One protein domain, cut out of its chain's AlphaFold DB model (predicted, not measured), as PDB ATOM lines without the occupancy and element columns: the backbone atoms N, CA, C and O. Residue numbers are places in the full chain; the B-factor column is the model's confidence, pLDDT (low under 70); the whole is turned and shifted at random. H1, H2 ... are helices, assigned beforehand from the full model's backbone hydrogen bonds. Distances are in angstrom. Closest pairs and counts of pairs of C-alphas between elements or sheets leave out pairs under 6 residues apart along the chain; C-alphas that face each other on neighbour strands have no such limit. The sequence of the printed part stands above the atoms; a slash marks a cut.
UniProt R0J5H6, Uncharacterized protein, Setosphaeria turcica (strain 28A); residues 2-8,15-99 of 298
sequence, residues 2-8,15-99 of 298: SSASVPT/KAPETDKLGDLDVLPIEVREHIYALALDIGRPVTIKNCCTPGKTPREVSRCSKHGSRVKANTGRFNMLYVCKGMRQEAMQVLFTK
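What this domain is: This is residues 2 to 8 and 15 to 99 of the 298 residues of an uncharacterized protein of Setosphaeria turcica (strain 28A) (UniProt R0J5H6). A small cluster of helices makes one end of this elongated domain, with H2 crossing H5 and the short H4 packed on the first half of H5, and a long looped arm of unnamed chain runs out from the cluster to the short H3 at the far end and back again. H1 lies at the outer end of the cluster, so that H1 and H3 are at the two ends of the longest axis. The printed part has 92 residues with five named helices, in the order H1, H2, H3, H4, H5, and no named strand; the class is all helix, though under half of the residues, 39 of 92, are in named elements. The whole is only just loose, close to compact, with a radius of gyration of the C-alphas of 14.9 A, and it spans 45 by 28 by 19 A.

Where its parts are: H5, the longest helix, is residues 86 to 99, 19.8 A from first to last C-alpha, from C-alpha 86 at (28.259, 38.340, -2.604) to C-alpha 99 at (41.713, 25.570, -9.389). H2 is residues 30 to 40, 15.2 A long. H4 is residues 80 to 83, H1 is residues 23 to 27, with C-alpha 23 at (35.537, 46.963, -1.916), and H3 is residues 59 to 63, with C-alpha 59 at (20.265, 18.467, 15.121).

How they stand to each other: H5 and H2 touch, about perpendicular at 79 degrees; their closest C-alphas are those of Ala 92 and Tyr 37, 5.5 A apart. H4 touches H5, which meets it with residues 88 to 93 alone; the closest C-alphas are those of Leu 82 and Arg 89, 4.4 A apart. H2 and H4 are close but not clearly touching, with the C-alphas of Ala 40 and Met 81 at 7.7 A. H1 and H2 are also close but not clearly touching, with the C-alphas of Leu 25 and Arg 33 at 7.0 A. H1 and H5 are near each other, with 5 pairs of C-alphas within 10 A. H3 is apart from H1, H2, H4 and H5, and H1 is apart from H4. Every O i to N i+4 pair is within hydrogen-bond range in H2, H3 and H5; H1 has 0 of 1 but 2 of 2 O i to N i+3 pairs within range, and H4 is too short for an O i to N i+4 pair.

The domain as a whole: The two C-alphas farthest apart are those of Val 27 and Thr 58, at 45.5 A. Residues 9 to 14 are cut out, with 12.5 A from C-alpha 8 to C-alpha 15. The links H2 to H3, 18 residues, and H3 to H4, 16 residues, are long; H1 to H2 and H4 to H5 are tight. Mean pLDDT of the printed part is 83.2; residues 2 to 8, 15 to 18 and 74 to 76 are under 70.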
ATOM      1  N   SER A   2      42.228  20.361  10.141       27.36
ATOM      2  CA  SER A   2      40.938  21.061  10.058       27.36
ATOM      3  C   SER A   2      40.278  20.744   8.715       27.36
ATOM      4  O   SER A   2      40.866  21.034   7.673       27.36
ATOM      5  N   SER A   3      39.139  20.057   8.740       28.80
ATOM      6  CA  SER A   3      38.284  19.760   7.586       28.80
ATOM      7  C   SER A   3      37.138  20.764   7.624       28.80
ATOM      8  O   SER A   3      36.292  20.674   8.512       28.80
ATOM      9  N   ALA A   4      37.149  21.743   6.727       32.78
ATOM     10  CA  ALA A   4      36.077  22.721   6.610       32.78
ATOM     11  C   ALA A   4      35.149  22.319   5.460       32.78
ATOM     12  O   ALA A   4      35.578  21.709   4.484       32.78
ATOM     13  N   SER A   5      33.880  22.656   5.595       37.34
ATOM     14  CA  SER A   5      32.826  22.381   4.624       37.34
ATOM     15  C   SER A   5      32.158  23.660   4.174       37.34
ATOM     16  O   SER A   5      32.063  24.594   4.970       37.34
ATOM     17  N   VAL A   6      31.512  23.610   3.020       36.00
ATOM     18  CA  VAL A   6      30.388  24.495   2.712       36.00
ATOM     19  C   VAL A   6      29.185  24.058   3.580       36.00
ATOM     20  O   VAL A   6      28.829  22.879   3.551       36.00
ATOM     21  N   PRO A   7      28.618  24.919   4.441       35.69
ATOM     22  CA  PRO A   7      27.515  24.570   5.322       35.69
ATOM     23  C   PRO A   7      26.162  24.717   4.626       35.69
ATOM     24  O   PRO A   7      25.899  25.694   3.928       35.69
ATOM     25  N   THR A   8      25.291  23.756   4.907       37.44
ATOM     26  CA  THR A   8      23.839  23.840   4.758       37.44
ATOM     27  C   THR A   8      23.210  24.175   6.118       37.44
ATOM     28  O   THR A   8      23.688  23.747   7.170       37.44
ATOM     29  N   LYS A  15      24.255  36.105   7.097       54.62
ATOM     30  CA  LYS A  15      24.121  36.344   5.664       54.62
ATOM     31  C   LYS A  15      25.217  37.316   5.263       54.62
ATOM     32  O   LYS A  15      25.362  38.374   5.875       54.62
ATOM     33  N   ALA A  16      25.980  36.947   4.238       57.81
ATOM     34  CA  ALA A  16      26.880  37.892   3.604       57.81
ATOM     35  C   ALA A  16      26.063  39.136   3.196       57.81
ATOM     36  O   ALA A  16      24.953  38.966   2.680       57.81
ATOM     37  N   PRO A  17      26.561  40.361   3.431       65.81
ATOM     38  CA  PRO A  17      25.918  41.567   2.931       65.81
ATOM     39  C   PRO A  17      25.649  41.429   1.426       65.81
ATOM     40  O   PRO A  17      26.513  40.984   0.668       65.81
ATOM     41  N   GLU A  18      24.441  41.808   0.997       66.62
ATOM     42  CA  GLU A  18      23.956  41.672  -0.392       66.62
ATOM     43  C   GLU A  18      24.687  42.579  -1.396       66.62
ATOM     44  O   GLU A  18      24.349  42.618  -2.576       66.62
ATOM     45  N   THR A  19      25.697  43.321  -0.952       74.62
ATOM     46  CA  THR A  19      26.481  44.189  -1.819       74.62
ATOM     47  C   THR A  19      27.351  43.354  -2.757       74.62
ATOM     48  O   THR A  19      28.213  42.598  -2.305       74.62
ATOM     49  N   ASP A  20      27.178  43.553  -4.063       78.62
ATOM     50  CA  ASP A  20      28.021  42.940  -5.101       78.62
ATOM     51  C   ASP A  20      29.436  43.549  -5.171       78.62
ATOM     52  O   ASP A  20      30.301  43.021  -5.859       78.62
ATOM     53  N   LYS A  21      29.697  44.637  -4.436       83.19
ATOM     54  CA  LYS A  21      30.996  45.326  -4.414       83.19
ATOM     55  C   LYS A  21      32.052  44.501  -3.668       83.19
ATOM     56  O   LYS A  21      31.792  44.047  -2.551       83.19
ATOM     57  N   LEU A  22      33.249  44.366  -4.247       84.56
ATOM     58  CA  LEU A  22      34.402  43.701  -3.621       84.56
ATOM     59  C   LEU A  22      35.196  44.653  -2.709       84.56
ATOM     60  O   LEU A  22      36.123  44.225  -2.020       84.56
ATOM     61  N   GLY A  23      34.839  45.941  -2.694       86.75
ATOM     62  CA  GLY A  23      35.537  46.963  -1.916       86.75
ATOM     63  C   GLY A  23      36.866  47.317  -2.577       86.75
ATOM     64  O   GLY A  23      36.932  47.446  -3.794       86.75
ATOM     65  N   ASP A  24      37.939  47.432  -1.797       88.69
ATOM     66  CA  ASP A  24      39.265  47.793  -2.331       88.69
ATOM     67  C   ASP A  24      39.842  46.733  -3.286       88.69
ATOM     68  O   ASP A  24      40.719  47.034  -4.097       88.69
ATOM     69  N   LEU A  25      39.329  45.497  -3.239       90.88
ATOM     70  CA  LEU A  25      39.711  44.450  -4.186       90.88
ATOM     71  C   LEU A  25      39.269  44.774  -5.619       90.88
ATOM     72  O   LEU A  25      39.949  44.342  -6.544       90.88
ATOM     73  N   ASP A  26      38.207  45.567  -5.819       91.75
ATOM     74  CA  ASP A  26      37.721  45.949  -7.157       91.75
ATOM     75  C   ASP A  26      38.788  46.706  -7.975       91.75
ATOM     76  O   ASP A  26      38.747  46.699  -9.205       91.75
ATOM     77  N   VAL A  27      39.770  47.331  -7.309       94.94
ATOM     78  CA  VAL A  27      40.880  48.060  -7.950       94.94
ATOM     79  C   VAL A  27      41.922  47.111  -8.559       94.94
ATOM     80  O   VAL A  27      42.656  47.489  -9.473       94.94
ATOM     81  N   LEU A  28      42.016  45.880  -8.054       95.44
ATOM     82  CA  LEU A  28      43.004  44.902  -8.506       95.44
ATOM     83  C   LEU A  28      42.531  44.199  -9.786       95.44
ATOM     84  O   LEU A  28      41.344  43.900  -9.891       95.44
ATOM     85  N   PRO A  29      43.423  43.847 -10.729       96.50
ATOM     86  CA  PRO A  29      43.079  42.977 -11.854       96.50
ATOM     87  C   PRO A  29      42.547  41.612 -11.398       96.50
ATOM     88  O   PRO A  29      42.919  41.118 -10.326       96.50
ATOM     89  N   ILE A  30      41.710  40.980 -12.227       94.38
ATOM     90  CA  ILE A  30      41.065  39.701 -11.897       94.38
ATOM     91  C   ILE A  30      42.093  38.608 -11.584       94.38
ATOM     92  O   ILE A  30      41.918  37.855 -10.633       94.38
ATOM     93  N   GLU A  31      43.224  38.580 -12.286       96.56
ATOM     94  CA  GLU A  31      44.285  37.587 -12.102       96.56
ATOM     95  C   GLU A  31      44.931  37.697 -10.714       96.56
ATOM     96  O   GLU A  31      45.239  36.686 -10.073       96.56
ATOM     97  N   VAL A  32      45.106  38.929 -10.221       97.44
ATOM     98  CA  VAL A  32      45.639  39.195  -8.878       97.44
ATOM     99  C   VAL A  32      44.623  38.762  -7.825       97.44
ATOM    100  O   VAL A  32      44.996  38.092  -6.859       97.44
ATOM    101  N   ARG A  33      43.334  39.072  -8.027       96.44
ATOM    102  CA  ARG A  33      42.261  38.629  -7.124       96.44
ATOM    103  C   ARG A  33      42.163  37.110  -7.066       96.44
ATOM    104  O   ARG A  33      42.118  36.547  -5.976       96.44
ATOM    105  N   GLU A  34      42.220  36.430  -8.209       95.81
ATOM    106  CA  GLU A  34      42.220  34.970  -8.259       95.81
ATOM    107  C   GLU A  34      43.382  34.360  -7.470       95.81
ATOM    108  O   GLU A  34      43.204  33.328  -6.819       95.81
ATOM    109  N   HIS A  35      44.568  34.979  -7.507       97.06
ATOM    110  CA  HIS A  35      45.718  34.530  -6.723       97.06
ATOM    111  C   HIS A  35      45.506  34.745  -5.217       97.06
ATOM    112  O   HIS A  35      45.794  33.850  -4.420       97.06
ATOM    113  N   ILE A  36      44.935  35.889  -4.825       96.31
ATOM    114  CA  ILE A  36      44.549  36.165  -3.433       96.31
ATOM    115  C   ILE A  36      43.542  35.116  -2.946       96.31
ATOM    116  O   ILE A  36      43.752  34.517  -1.888       96.31
ATOM    117  N   TYR A  37      42.490  34.835  -3.723       96.69
ATOM    118  CA  TYR A  37      41.507  33.817  -3.358       96.69
ATOM    119  C   TYR A  37      42.129  32.427  -3.283       96.69
ATOM    120  O   TYR A  37      41.852  31.697  -2.338       96.69
ATOM    121  N   ALA A  38      42.998  32.066  -4.231       96.38
ATOM    122  CA  ALA A  38      43.694  30.786  -4.235       96.38
ATOM    123  C   ALA A  38      44.508  30.567  -2.947       96.38
ATOM    124  O   ALA A  38      44.415  29.503  -2.328       96.38
ATOM    125  N   LEU A  39      45.261  31.587  -2.523       96.06
ATOM    126  CA  LEU A  39      46.044  31.561  -1.289       96.06
ATOM    127  C   LEU A  39      45.148  31.479  -0.050       96.06
ATOM    128  O   LEU A  39      45.353  30.622   0.807       96.06
ATOM    129  N   ALA A  40      44.129  32.335   0.040       94.75
ATOM    130  CA  ALA A  40      43.267  32.397   1.215       94.75
ATOM    131  C   ALA A  40      42.347  31.167   1.359       94.75
ATOM    132  O   ALA A  40      42.043  30.757   2.481       94.75
ATOM    133  N   LEU A  41      41.959  30.534   0.247       94.94
ATOM    134  CA  LEU A  41      41.232  29.260   0.231       94.94
ATOM    135  C   LEU A  41      42.142  28.040   0.419       94.94
ATOM    136  O   LEU A  41      41.619  26.939   0.608       94.94
ATOM    137  N   ASP A  42      43.469  28.209   0.375       95.94
ATOM    138  CA  ASP A  42      44.447  27.118   0.434       95.94
ATOM    139  C   ASP A  42      44.126  26.026  -0.612       95.94
ATOM    140  O   ASP A  42      43.916  24.854  -0.284       95.94
ATOM    141  N   ILE A  43      44.014  26.427  -1.890       95.00
ATOM    142  CA  ILE A  43      43.566  25.537  -2.985       95.00
ATOM    143  C   ILE A  43      44.493  24.339  -3.227       95.00
ATOM    144  O   ILE A  43      44.058  23.333  -3.786       95.00
ATOM    145  N   GLY A  44      45.754  24.425  -2.785       94.81
ATOM    146  CA  GLY A  44      46.708  23.319  -2.860       94.81
ATOM    147  C   GLY A  44      46.304  22.133  -1.983       94.81
ATOM    148  O   GLY A  44      46.687  20.997  -2.260       94.81
ATOM    149  N   ARG A  45      45.485  22.368  -0.950       95.69
ATOM    150  CA  ARG A  45      44.965  21.319  -0.080       95.69
ATOM    151  C   ARG A  45      43.549  20.913  -0.510       95.69
ATOM    152  O   ARG A  45      42.636  21.743  -0.434       95.69
ATOM    153  N   PRO A  46      43.309  19.636  -0.861       96.31
ATOM    154  CA  PRO A  46      42.013  19.202  -1.364       96.31
ATOM    155  C   PRO A  46      40.892  19.408  -0.340       96.31
ATOM    156  O   PRO A  46      41.101  19.380   0.879       96.31
ATOM    157  N   VAL A  47      39.686  19.653  -0.841       95.25
ATOM    158  CA  VAL A  47      38.451  19.658  -0.053       95.25
ATOM    159  C   VAL A  47      38.042  18.213   0.214       95.25
ATOM    160  O   VAL A  47      38.191  17.363  -0.651       95.25
ATOM    161  N   THR A  48      37.553  17.916   1.415       93.44
ATOM    162  CA  THR A  48      37.111  16.569   1.804       93.44
ATOM    163  C   THR A  48      35.708  16.627   2.383       93.44
ATOM    164  O   THR A  48      35.308  17.641   2.961       93.44
ATOM    165  N   ILE A  49      34.979  15.515   2.310       90.12
ATOM    166  CA  ILE A  49      33.673  15.386   2.967       90.12
ATOM    167  C   ILE A  49      33.852  15.374   4.490       90.12
ATOM    168  O   ILE A  49      34.893  14.985   5.029       90.12
ATOM    169  N   LYS A  50      32.835  15.855   5.212       83.81
ATOM    170  CA  LYS A  50      32.805  15.764   6.671       83.81
ATOM    171  C   LYS A  50      32.551  14.332   7.116       83.81
ATOM    172  O   LYS A  50      31.490  13.783   6.856       83.81
ATOM    173  N   ASN A  51      33.420  13.826   7.981       82.19
ATOM    174  CA  ASN A  51      33.212  12.505   8.584       82.19
ATOM    175  C   ASN A  51      32.421  12.549   9.905       82.19
ATOM    176  O   ASN A  51      32.059  11.510  10.438       82.19
ATOM    177  N   CYS A  52      32.172  13.732  10.481       81.62
ATOM    178  CA  CYS A  52      31.608  13.864  11.835       81.62
ATOM    179  C   CYS A  52      30.157  14.373  11.902       81.62
ATOM    180  O   CYS A  52      29.573  14.373  12.981       81.62
ATOM    181  N   CYS A  53      29.594  14.851  10.790       83.31
ATOM    182  CA  CYS A  53      28.235  15.406  10.716       83.31
ATOM    183  C   CYS A  53      27.532  14.863   9.469       83.31
ATOM    184  O   CYS A  53      27.143  15.627   8.591       83.31
ATOM    185  N   THR A  54      27.482  13.539   9.361       82.31
ATOM    186  CA  THR A  54      26.888  12.841   8.220       82.31
ATOM    187  C   THR A  54      25.360  13.008   8.200       82.31
ATOM    188  O   THR A  54      24.764  13.260   9.256       82.31
ATOM    189  N   PRO A  55      24.709  12.820   7.038       83.94
ATOM    190  CA  PRO A  55      23.261  12.743   6.927       83.94
ATOM    191  C   PRO A  55      22.709  11.700   7.899       83.94
ATOM    192  O   PRO A  55      23.362  10.695   8.197       83.94
ATOM    193  N   GLY A  56      21.534  11.978   8.457       80.62
ATOM    194  CA  GLY A  56      20.901  11.145   9.484       80.62
ATOM    195  C   GLY A  56      21.323  11.453  10.925       80.62
ATOM    196  O   GLY A  56      20.712  10.926  11.853       80.62
ATOM    197  N   LYS A  57      22.312  12.329  11.152       84.88
ATOM    198  CA  LYS A  57      22.587  12.858  12.496       84.88
ATOM    199  C   LYS A  57      21.501  13.835  12.931       84.88
ATOM    200  O   LYS A  57      21.078  14.704  12.173       84.88
ATOM    201  N   THR A  58      21.072  13.717  14.184       86.38
ATOM    202  CA  THR A  58      20.072  14.619  14.759       86.38
ATOM    203  C   THR A  58      20.641  16.037  14.911       86.38
ATOM    204  O   THR A  58      21.842  16.195  15.164       86.38
ATOM    205  N   PRO A  59      19.807  17.094  14.874       85.62
ATOM    206  CA  PRO A  59      20.265  18.467  15.121       85.62
ATOM    207  C   PRO A  59      21.024  18.627  16.451       85.62
ATOM    208  O   PRO A  59      21.981  19.398  16.567       85.62
ATOM    209  N   ARG A  60      20.651  17.842  17.471       87.25
ATOM    210  CA  ARG A  60      21.330  17.814  18.773       87.25
ATOM    211  C   ARG A  60      22.737  17.216  18.695       87.25
ATOM    212  O   ARG A  60      23.635  17.687  19.386       87.25
ATOM    213  N   GLU A  61      22.949  16.184  17.885       87.88
ATOM    214  CA  GLU A  61      24.288  15.629  17.656       87.88
ATOM    215  C   GLU A  61      25.158  16.598  16.851       87.88
ATOM    216  O   GLU A  61      26.313  16.824  17.213       87.88
ATOM    217  N   VAL A  62      24.595  17.225  15.812       85.12
ATOM    218  CA  VAL A  62      25.312  18.206  14.983       85.12
ATOM    219  C   VAL A  62      25.734  19.416  15.819       85.12
ATOM    220  O   VAL A  62      26.909  19.773  15.816       85.12
ATOM    221  N   SER A  63      24.828  19.985  16.621       84.25
ATOM    222  CA  SER A  63      25.131  21.117  17.517       84.25
ATOM    223  C   SER A  63      26.169  20.796  18.600       84.25
ATOM    224  O   SER A  63      26.869  21.696  19.068       84.25
ATOM    225  N   ARG A  64      26.320  19.521  18.980       88.44
ATOM    226  CA  ARG A  64      27.350  19.043  19.920       88.44
ATOM    227  C   ARG A  64      28.689  18.729  19.258       88.44
ATOM    228  O   ARG A  64      29.654  18.461  19.971       88.44
ATOM    229  N   CYS A  65      28.766  18.744  17.930       87.00
ATOM    230  CA  CYS A  65      30.001  18.453  17.224       87.00
ATOM    231  C   CYS A  65      31.096  19.454  17.622       87.00
ATOM    232  O   CYS A  65      30.923  20.663  17.503       87.00
ATOM    233  N   SER A  66      32.263  18.958  18.027       85.25
ATOM    234  CA  SER A  66      33.407  19.812  18.377       85.25
ATOM    235  C   SER A  66      33.979  20.586  17.185       85.25
ATOM    236  O   SER A  66      34.679  21.573  17.388       85.25
ATOM    237  N   LYS A  67      33.696  20.138  15.953       83.69
ATOM    238  CA  LYS A  67      34.192  20.748  14.709       83.69
ATOM    239  C   LYS A  67      33.174  21.639  13.996       83.69
ATOM    240  O   LYS A  67      33.586  22.548  13.289       83.69
ATOM    241  N   HIS A  68      31.875  21.396  14.174       81.69
ATOM    242  CA  HIS A  68      30.822  22.108  13.429       81.69
ATOM    243  C   HIS A  68      29.589  22.471  14.261       81.69
ATOM    244  O   HIS A  68      28.609  22.961  13.712       81.69
ATOM    245  N   GLY A  69      29.593  22.165  15.555       80.25
ATOM    246  CA  GLY A  69      28.475  22.461  16.434       80.25
ATOM    247  C   GLY A  69      28.427  23.929  16.834       80.25
ATOM    248  O   GLY A  69      29.358  24.692  16.587       80.25
ATOM    249  N   SER A  70      27.370  24.314  17.545       78.62
ATOM    250  CA  SER A  70      27.081  25.704  17.933       78.62
ATOM    251  C   SER A  70      28.143  26.341  18.842       78.62
ATOM    252  O   SER A  70      28.124  27.542  19.073       78.62
ATOM    253  N   ARG A  71      29.064  25.536  19.391       80.00
ATOM    254  CA  ARG A  71      30.177  25.995  20.241       80.00
ATOM    255  C   ARG A  71      31.429  26.379  19.452       80.00
ATOM    256  O   ARG A  71      32.373  26.908  20.036       80.00
ATOM    257  N   VAL A  72      31.476  26.071  18.159       79.81
ATOM    258  CA  VAL A  72      32.611  26.421  17.306       79.81
ATOM    259  C   VAL A  72      32.498  27.892  16.944       79.81
ATOM    260  O   VAL A  72      31.424  28.361  16.577       79.81
ATOM    261  N   LYS A  73      33.606  28.631  17.068       78.75
ATOM    262  CA  LYS A  73      33.645  30.046  16.689       78.75
ATOM    263  C   LYS A  73      33.199  30.180  15.233       78.75
ATOM    264  O   LYS A  73      33.856  29.644  14.337       78.75
ATOM    265  N   ALA A  74      32.092  30.890  15.019       69.56
ATOM    266  CA  ALA A  74      31.641  31.260  13.686       69.56
ATOM    267  C   ALA A  74      32.776  31.977  12.948       69.56
ATOM    268  O   ALA A  74      33.613  32.636  13.570       69.56
ATOM    269  N   ASN A  75      32.815  31.822  11.627       65.88
ATOM    270  CA  ASN A  75      33.865  32.397  10.792       65.88
ATOM    271  C   ASN A  75      35.266  31.955  11.243       65.88
ATOM    272  O   ASN A  75      36.183  32.769  11.365       65.88
ATOM    273  N   THR A  76      35.468  30.655  11.469       69.75
ATOM    274  CA  THR A  76      36.809  30.073  11.598       69.75
ATOM    275  C   THR A  76      37.044  29.012  10.524       69.75
ATOM    276  O   THR A  76      36.347  28.005  10.451       69.75
ATOM    277  N   GLY A  77      38.043  29.240   9.666       81.44
ATOM    278  CA  GLY A  77      38.445  28.308   8.615       81.44
ATOM    279  C   GLY A  77      38.789  28.986   7.289       81.44
ATOM    280  O   GLY A  77      38.528  30.165   7.074       81.44
ATOM    281  N   ARG A  78      39.356  28.209   6.364       87.31
ATOM    282  CA  ARG A  78      39.785  28.705   5.043       87.31
ATOM    283  C   ARG A  78      38.640  29.156   4.124       87.31
ATOM    284  O   ARG A  78      38.873  29.867   3.163       87.31
ATOM    285  N   PHE A  79      37.396  28.778   4.428       89.31
ATOM    286  CA  PHE A  79      36.213  29.156   3.639       89.31
ATOM    287  C   PHE A  79      35.471  30.381   4.184       89.31
ATOM    288  O   PHE A  79      34.437  30.757   3.644       89.31
ATOM    289  N   ASN A  80      35.993  31.033   5.227       86.75
ATOM    290  CA  ASN A  80      35.375  32.223   5.821       86.75
ATOM    291  C   ASN A  80      35.154  33.359   4.820       86.75
ATOM    292  O   ASN A  80      34.206  34.129   4.934       86.75
ATOM    293  N   MET A  81      36.039  33.455   3.833       87.69
ATOM    294  CA  MET A  81      35.975  34.483   2.807       87.69
ATOM    295  C   MET A  81      34.696  34.403   1.959       87.69
ATOM    296  O   MET A  81      34.255  35.412   1.422       87.69
ATOM    297  N   LEU A  82      34.045  33.234   1.910       88.50
ATOM    298  CA  LEU A  82      32.764  33.044   1.224       88.50
ATOM    299  C   LEU A  82      31.589  33.765   1.915       88.50
ATOM    300  O   LEU A  82      30.509  33.845   1.333       88.50
ATOM    301  N   TYR A  83      31.783  34.285   3.134       86.44
ATOM    302  CA  TYR A  83      30.761  35.004   3.907       86.44
ATOM    303  C   TYR A  83      30.949  36.524   3.920       86.44
ATOM    304  O   TYR A  83      30.155  37.215   4.549       86.44
ATOM    305  N   VAL A  84      31.987  37.055   3.263       86.00
ATOM    306  CA  VAL A  84      32.337  38.482   3.365       86.00
ATOM    307  C   VAL A  84      31.373  39.364   2.574       86.00
ATOM    308  O   VAL A  84      30.794  40.280   3.142       86.00
ATOM    309  N   CYS A  85      31.177  39.093   1.283       89.94
ATOM    310  CA  CYS A  85      30.160  39.729   0.443       89.94
ATOM    311  C   CYS A  85      29.814  38.824  -0.749       89.94
ATOM    312  O   CYS A  85      30.509  37.836  -1.018       89.94
ATOM    313  N   LYS A  86      28.737  39.150  -1.474       90.44
ATOM    314  CA  LYS A  86      28.259  38.340  -2.604       90.44
ATOM    315  C   LYS A  86      29.267  38.263  -3.755       90.44
ATOM    316  O   LYS A  86      29.507  37.162  -4.249       90.44
ATOM    317  N   GLY A  87      29.891  39.382  -4.126       90.69
ATOM    318  CA  GLY A  87      30.899  39.407  -5.190       90.69
ATOM    319  C   GLY A  87      32.111  38.532  -4.850       90.69
ATOM    320  O   GLY A  87      32.492  37.661  -5.630       90.69
ATOM    321  N   MET A  88      32.659  38.679  -3.636       92.38
ATOM    322  CA  MET A  88      33.814  37.885  -3.197       92.38
ATOM    323  C   MET A  88      33.475  36.402  -3.153       92.38
ATOM    324  O   MET A  88      34.289  35.571  -3.543       92.38
ATOM    325  N   ARG A  89      32.262  36.054  -2.708       92.62
ATOM    326  CA  ARG A  89      31.789  34.671  -2.711       92.62
ATOM    327  C   ARG A  89      31.791  34.080  -4.119       92.62
ATOM    328  O   ARG A  89      32.234  32.948  -4.270       92.62
ATOM    329  N   GLN A  90      31.299  34.810  -5.120       91.88
ATOM    330  CA  GLN A  90      31.235  34.325  -6.501       91.88
ATOM    331  C   GLN A  90      32.633  34.073  -7.077       91.88
ATOM    332  O   GLN A  90      32.910  32.955  -7.508       91.88
ATOM    333  N   GLU A  91      33.534  35.058  -6.998       93.94
ATOM    334  CA  GLU A  91      34.903  34.910  -7.515       93.94
ATOM    335  C   GLU A  91      35.690  33.834  -6.747       93.94
ATOM    336  O   GLU A  91      36.356  32.986  -7.342       93.94
ATOM    337  N   ALA A  92      35.564  33.794  -5.418       95.06
ATOM    338  CA  ALA A  92      36.217  32.777  -4.602       95.06
ATOM    339  C   ALA A  92      35.674  31.366  -4.888       95.06
ATOM    340  O   ALA A  92      36.453  30.416  -4.933       95.06
ATOM    341  N   MET A  93      34.362  31.202  -5.109       94.44
ATOM    342  CA  MET A  93      33.780  29.917  -5.521       94.44
ATOM    343  C   MET A  93      34.287  29.499  -6.903       94.44
ATOM    344  O   MET A  93      34.664  28.341  -7.078       94.44
ATOM    345  N   GLN A  94      34.377  30.430  -7.856       93.75
ATOM    346  CA  GLN A  94      34.954  30.152  -9.170       93.75
ATOM    347  C   GLN A  94      36.396  29.648  -9.043       93.75
ATOM    348  O   GLN A  94      36.732  28.606  -9.608       93.75
ATOM    349  N   VAL A  95      37.237  30.311  -8.244       95.12
ATOM    350  CA  VAL A  95      38.615  29.864  -7.976       95.12
ATOM    351  C   VAL A  95      38.643  28.499  -7.286       95.12
ATOM    352  O   VAL A  95      39.413  27.625  -7.690       95.12
ATOM    353  N   LEU A  96      37.790  28.284  -6.280       95.50
ATOM    354  CA  LEU A  96      37.702  27.022  -5.546       95.50
ATOM    355  C   LEU A  96      37.394  25.843  -6.474       95.50
ATOM    356  O   LEU A  96      38.051  24.809  -6.385       95.50
ATOM    357  N   PHE A  97      36.413  25.998  -7.357       94.38
ATOM    358  CA  PHE A  97      35.951  24.918  -8.220       94.38
ATOM    359  C   PHE A  97      36.828  24.714  -9.455       94.38
ATOM    360  O   PHE A  97      36.989  23.582  -9.905       94.38
ATOM    361  N   THR A  98      37.440  25.773  -9.991       93.25
ATOM    362  CA  THR A  98      38.286  25.669 -11.191       93.25
ATOM    363  C   THR A  98      39.735  25.293 -10.888       93.25
ATOM    364  O   THR A  98      40.335  24.563 -11.682       93.25
ATOM    365  N   LYS A  99      40.302  25.780  -9.773       95.06
ATOM    366  CA  LYS A  99      41.713  25.570  -9.389       95.06
ATOM    367  C   LYS A  99      41.884  24.644  -8.185       95.06
ATOM    368  O   LYS A  99      42.947  24.047  -8.031       95.06
TER     369      LYS A  99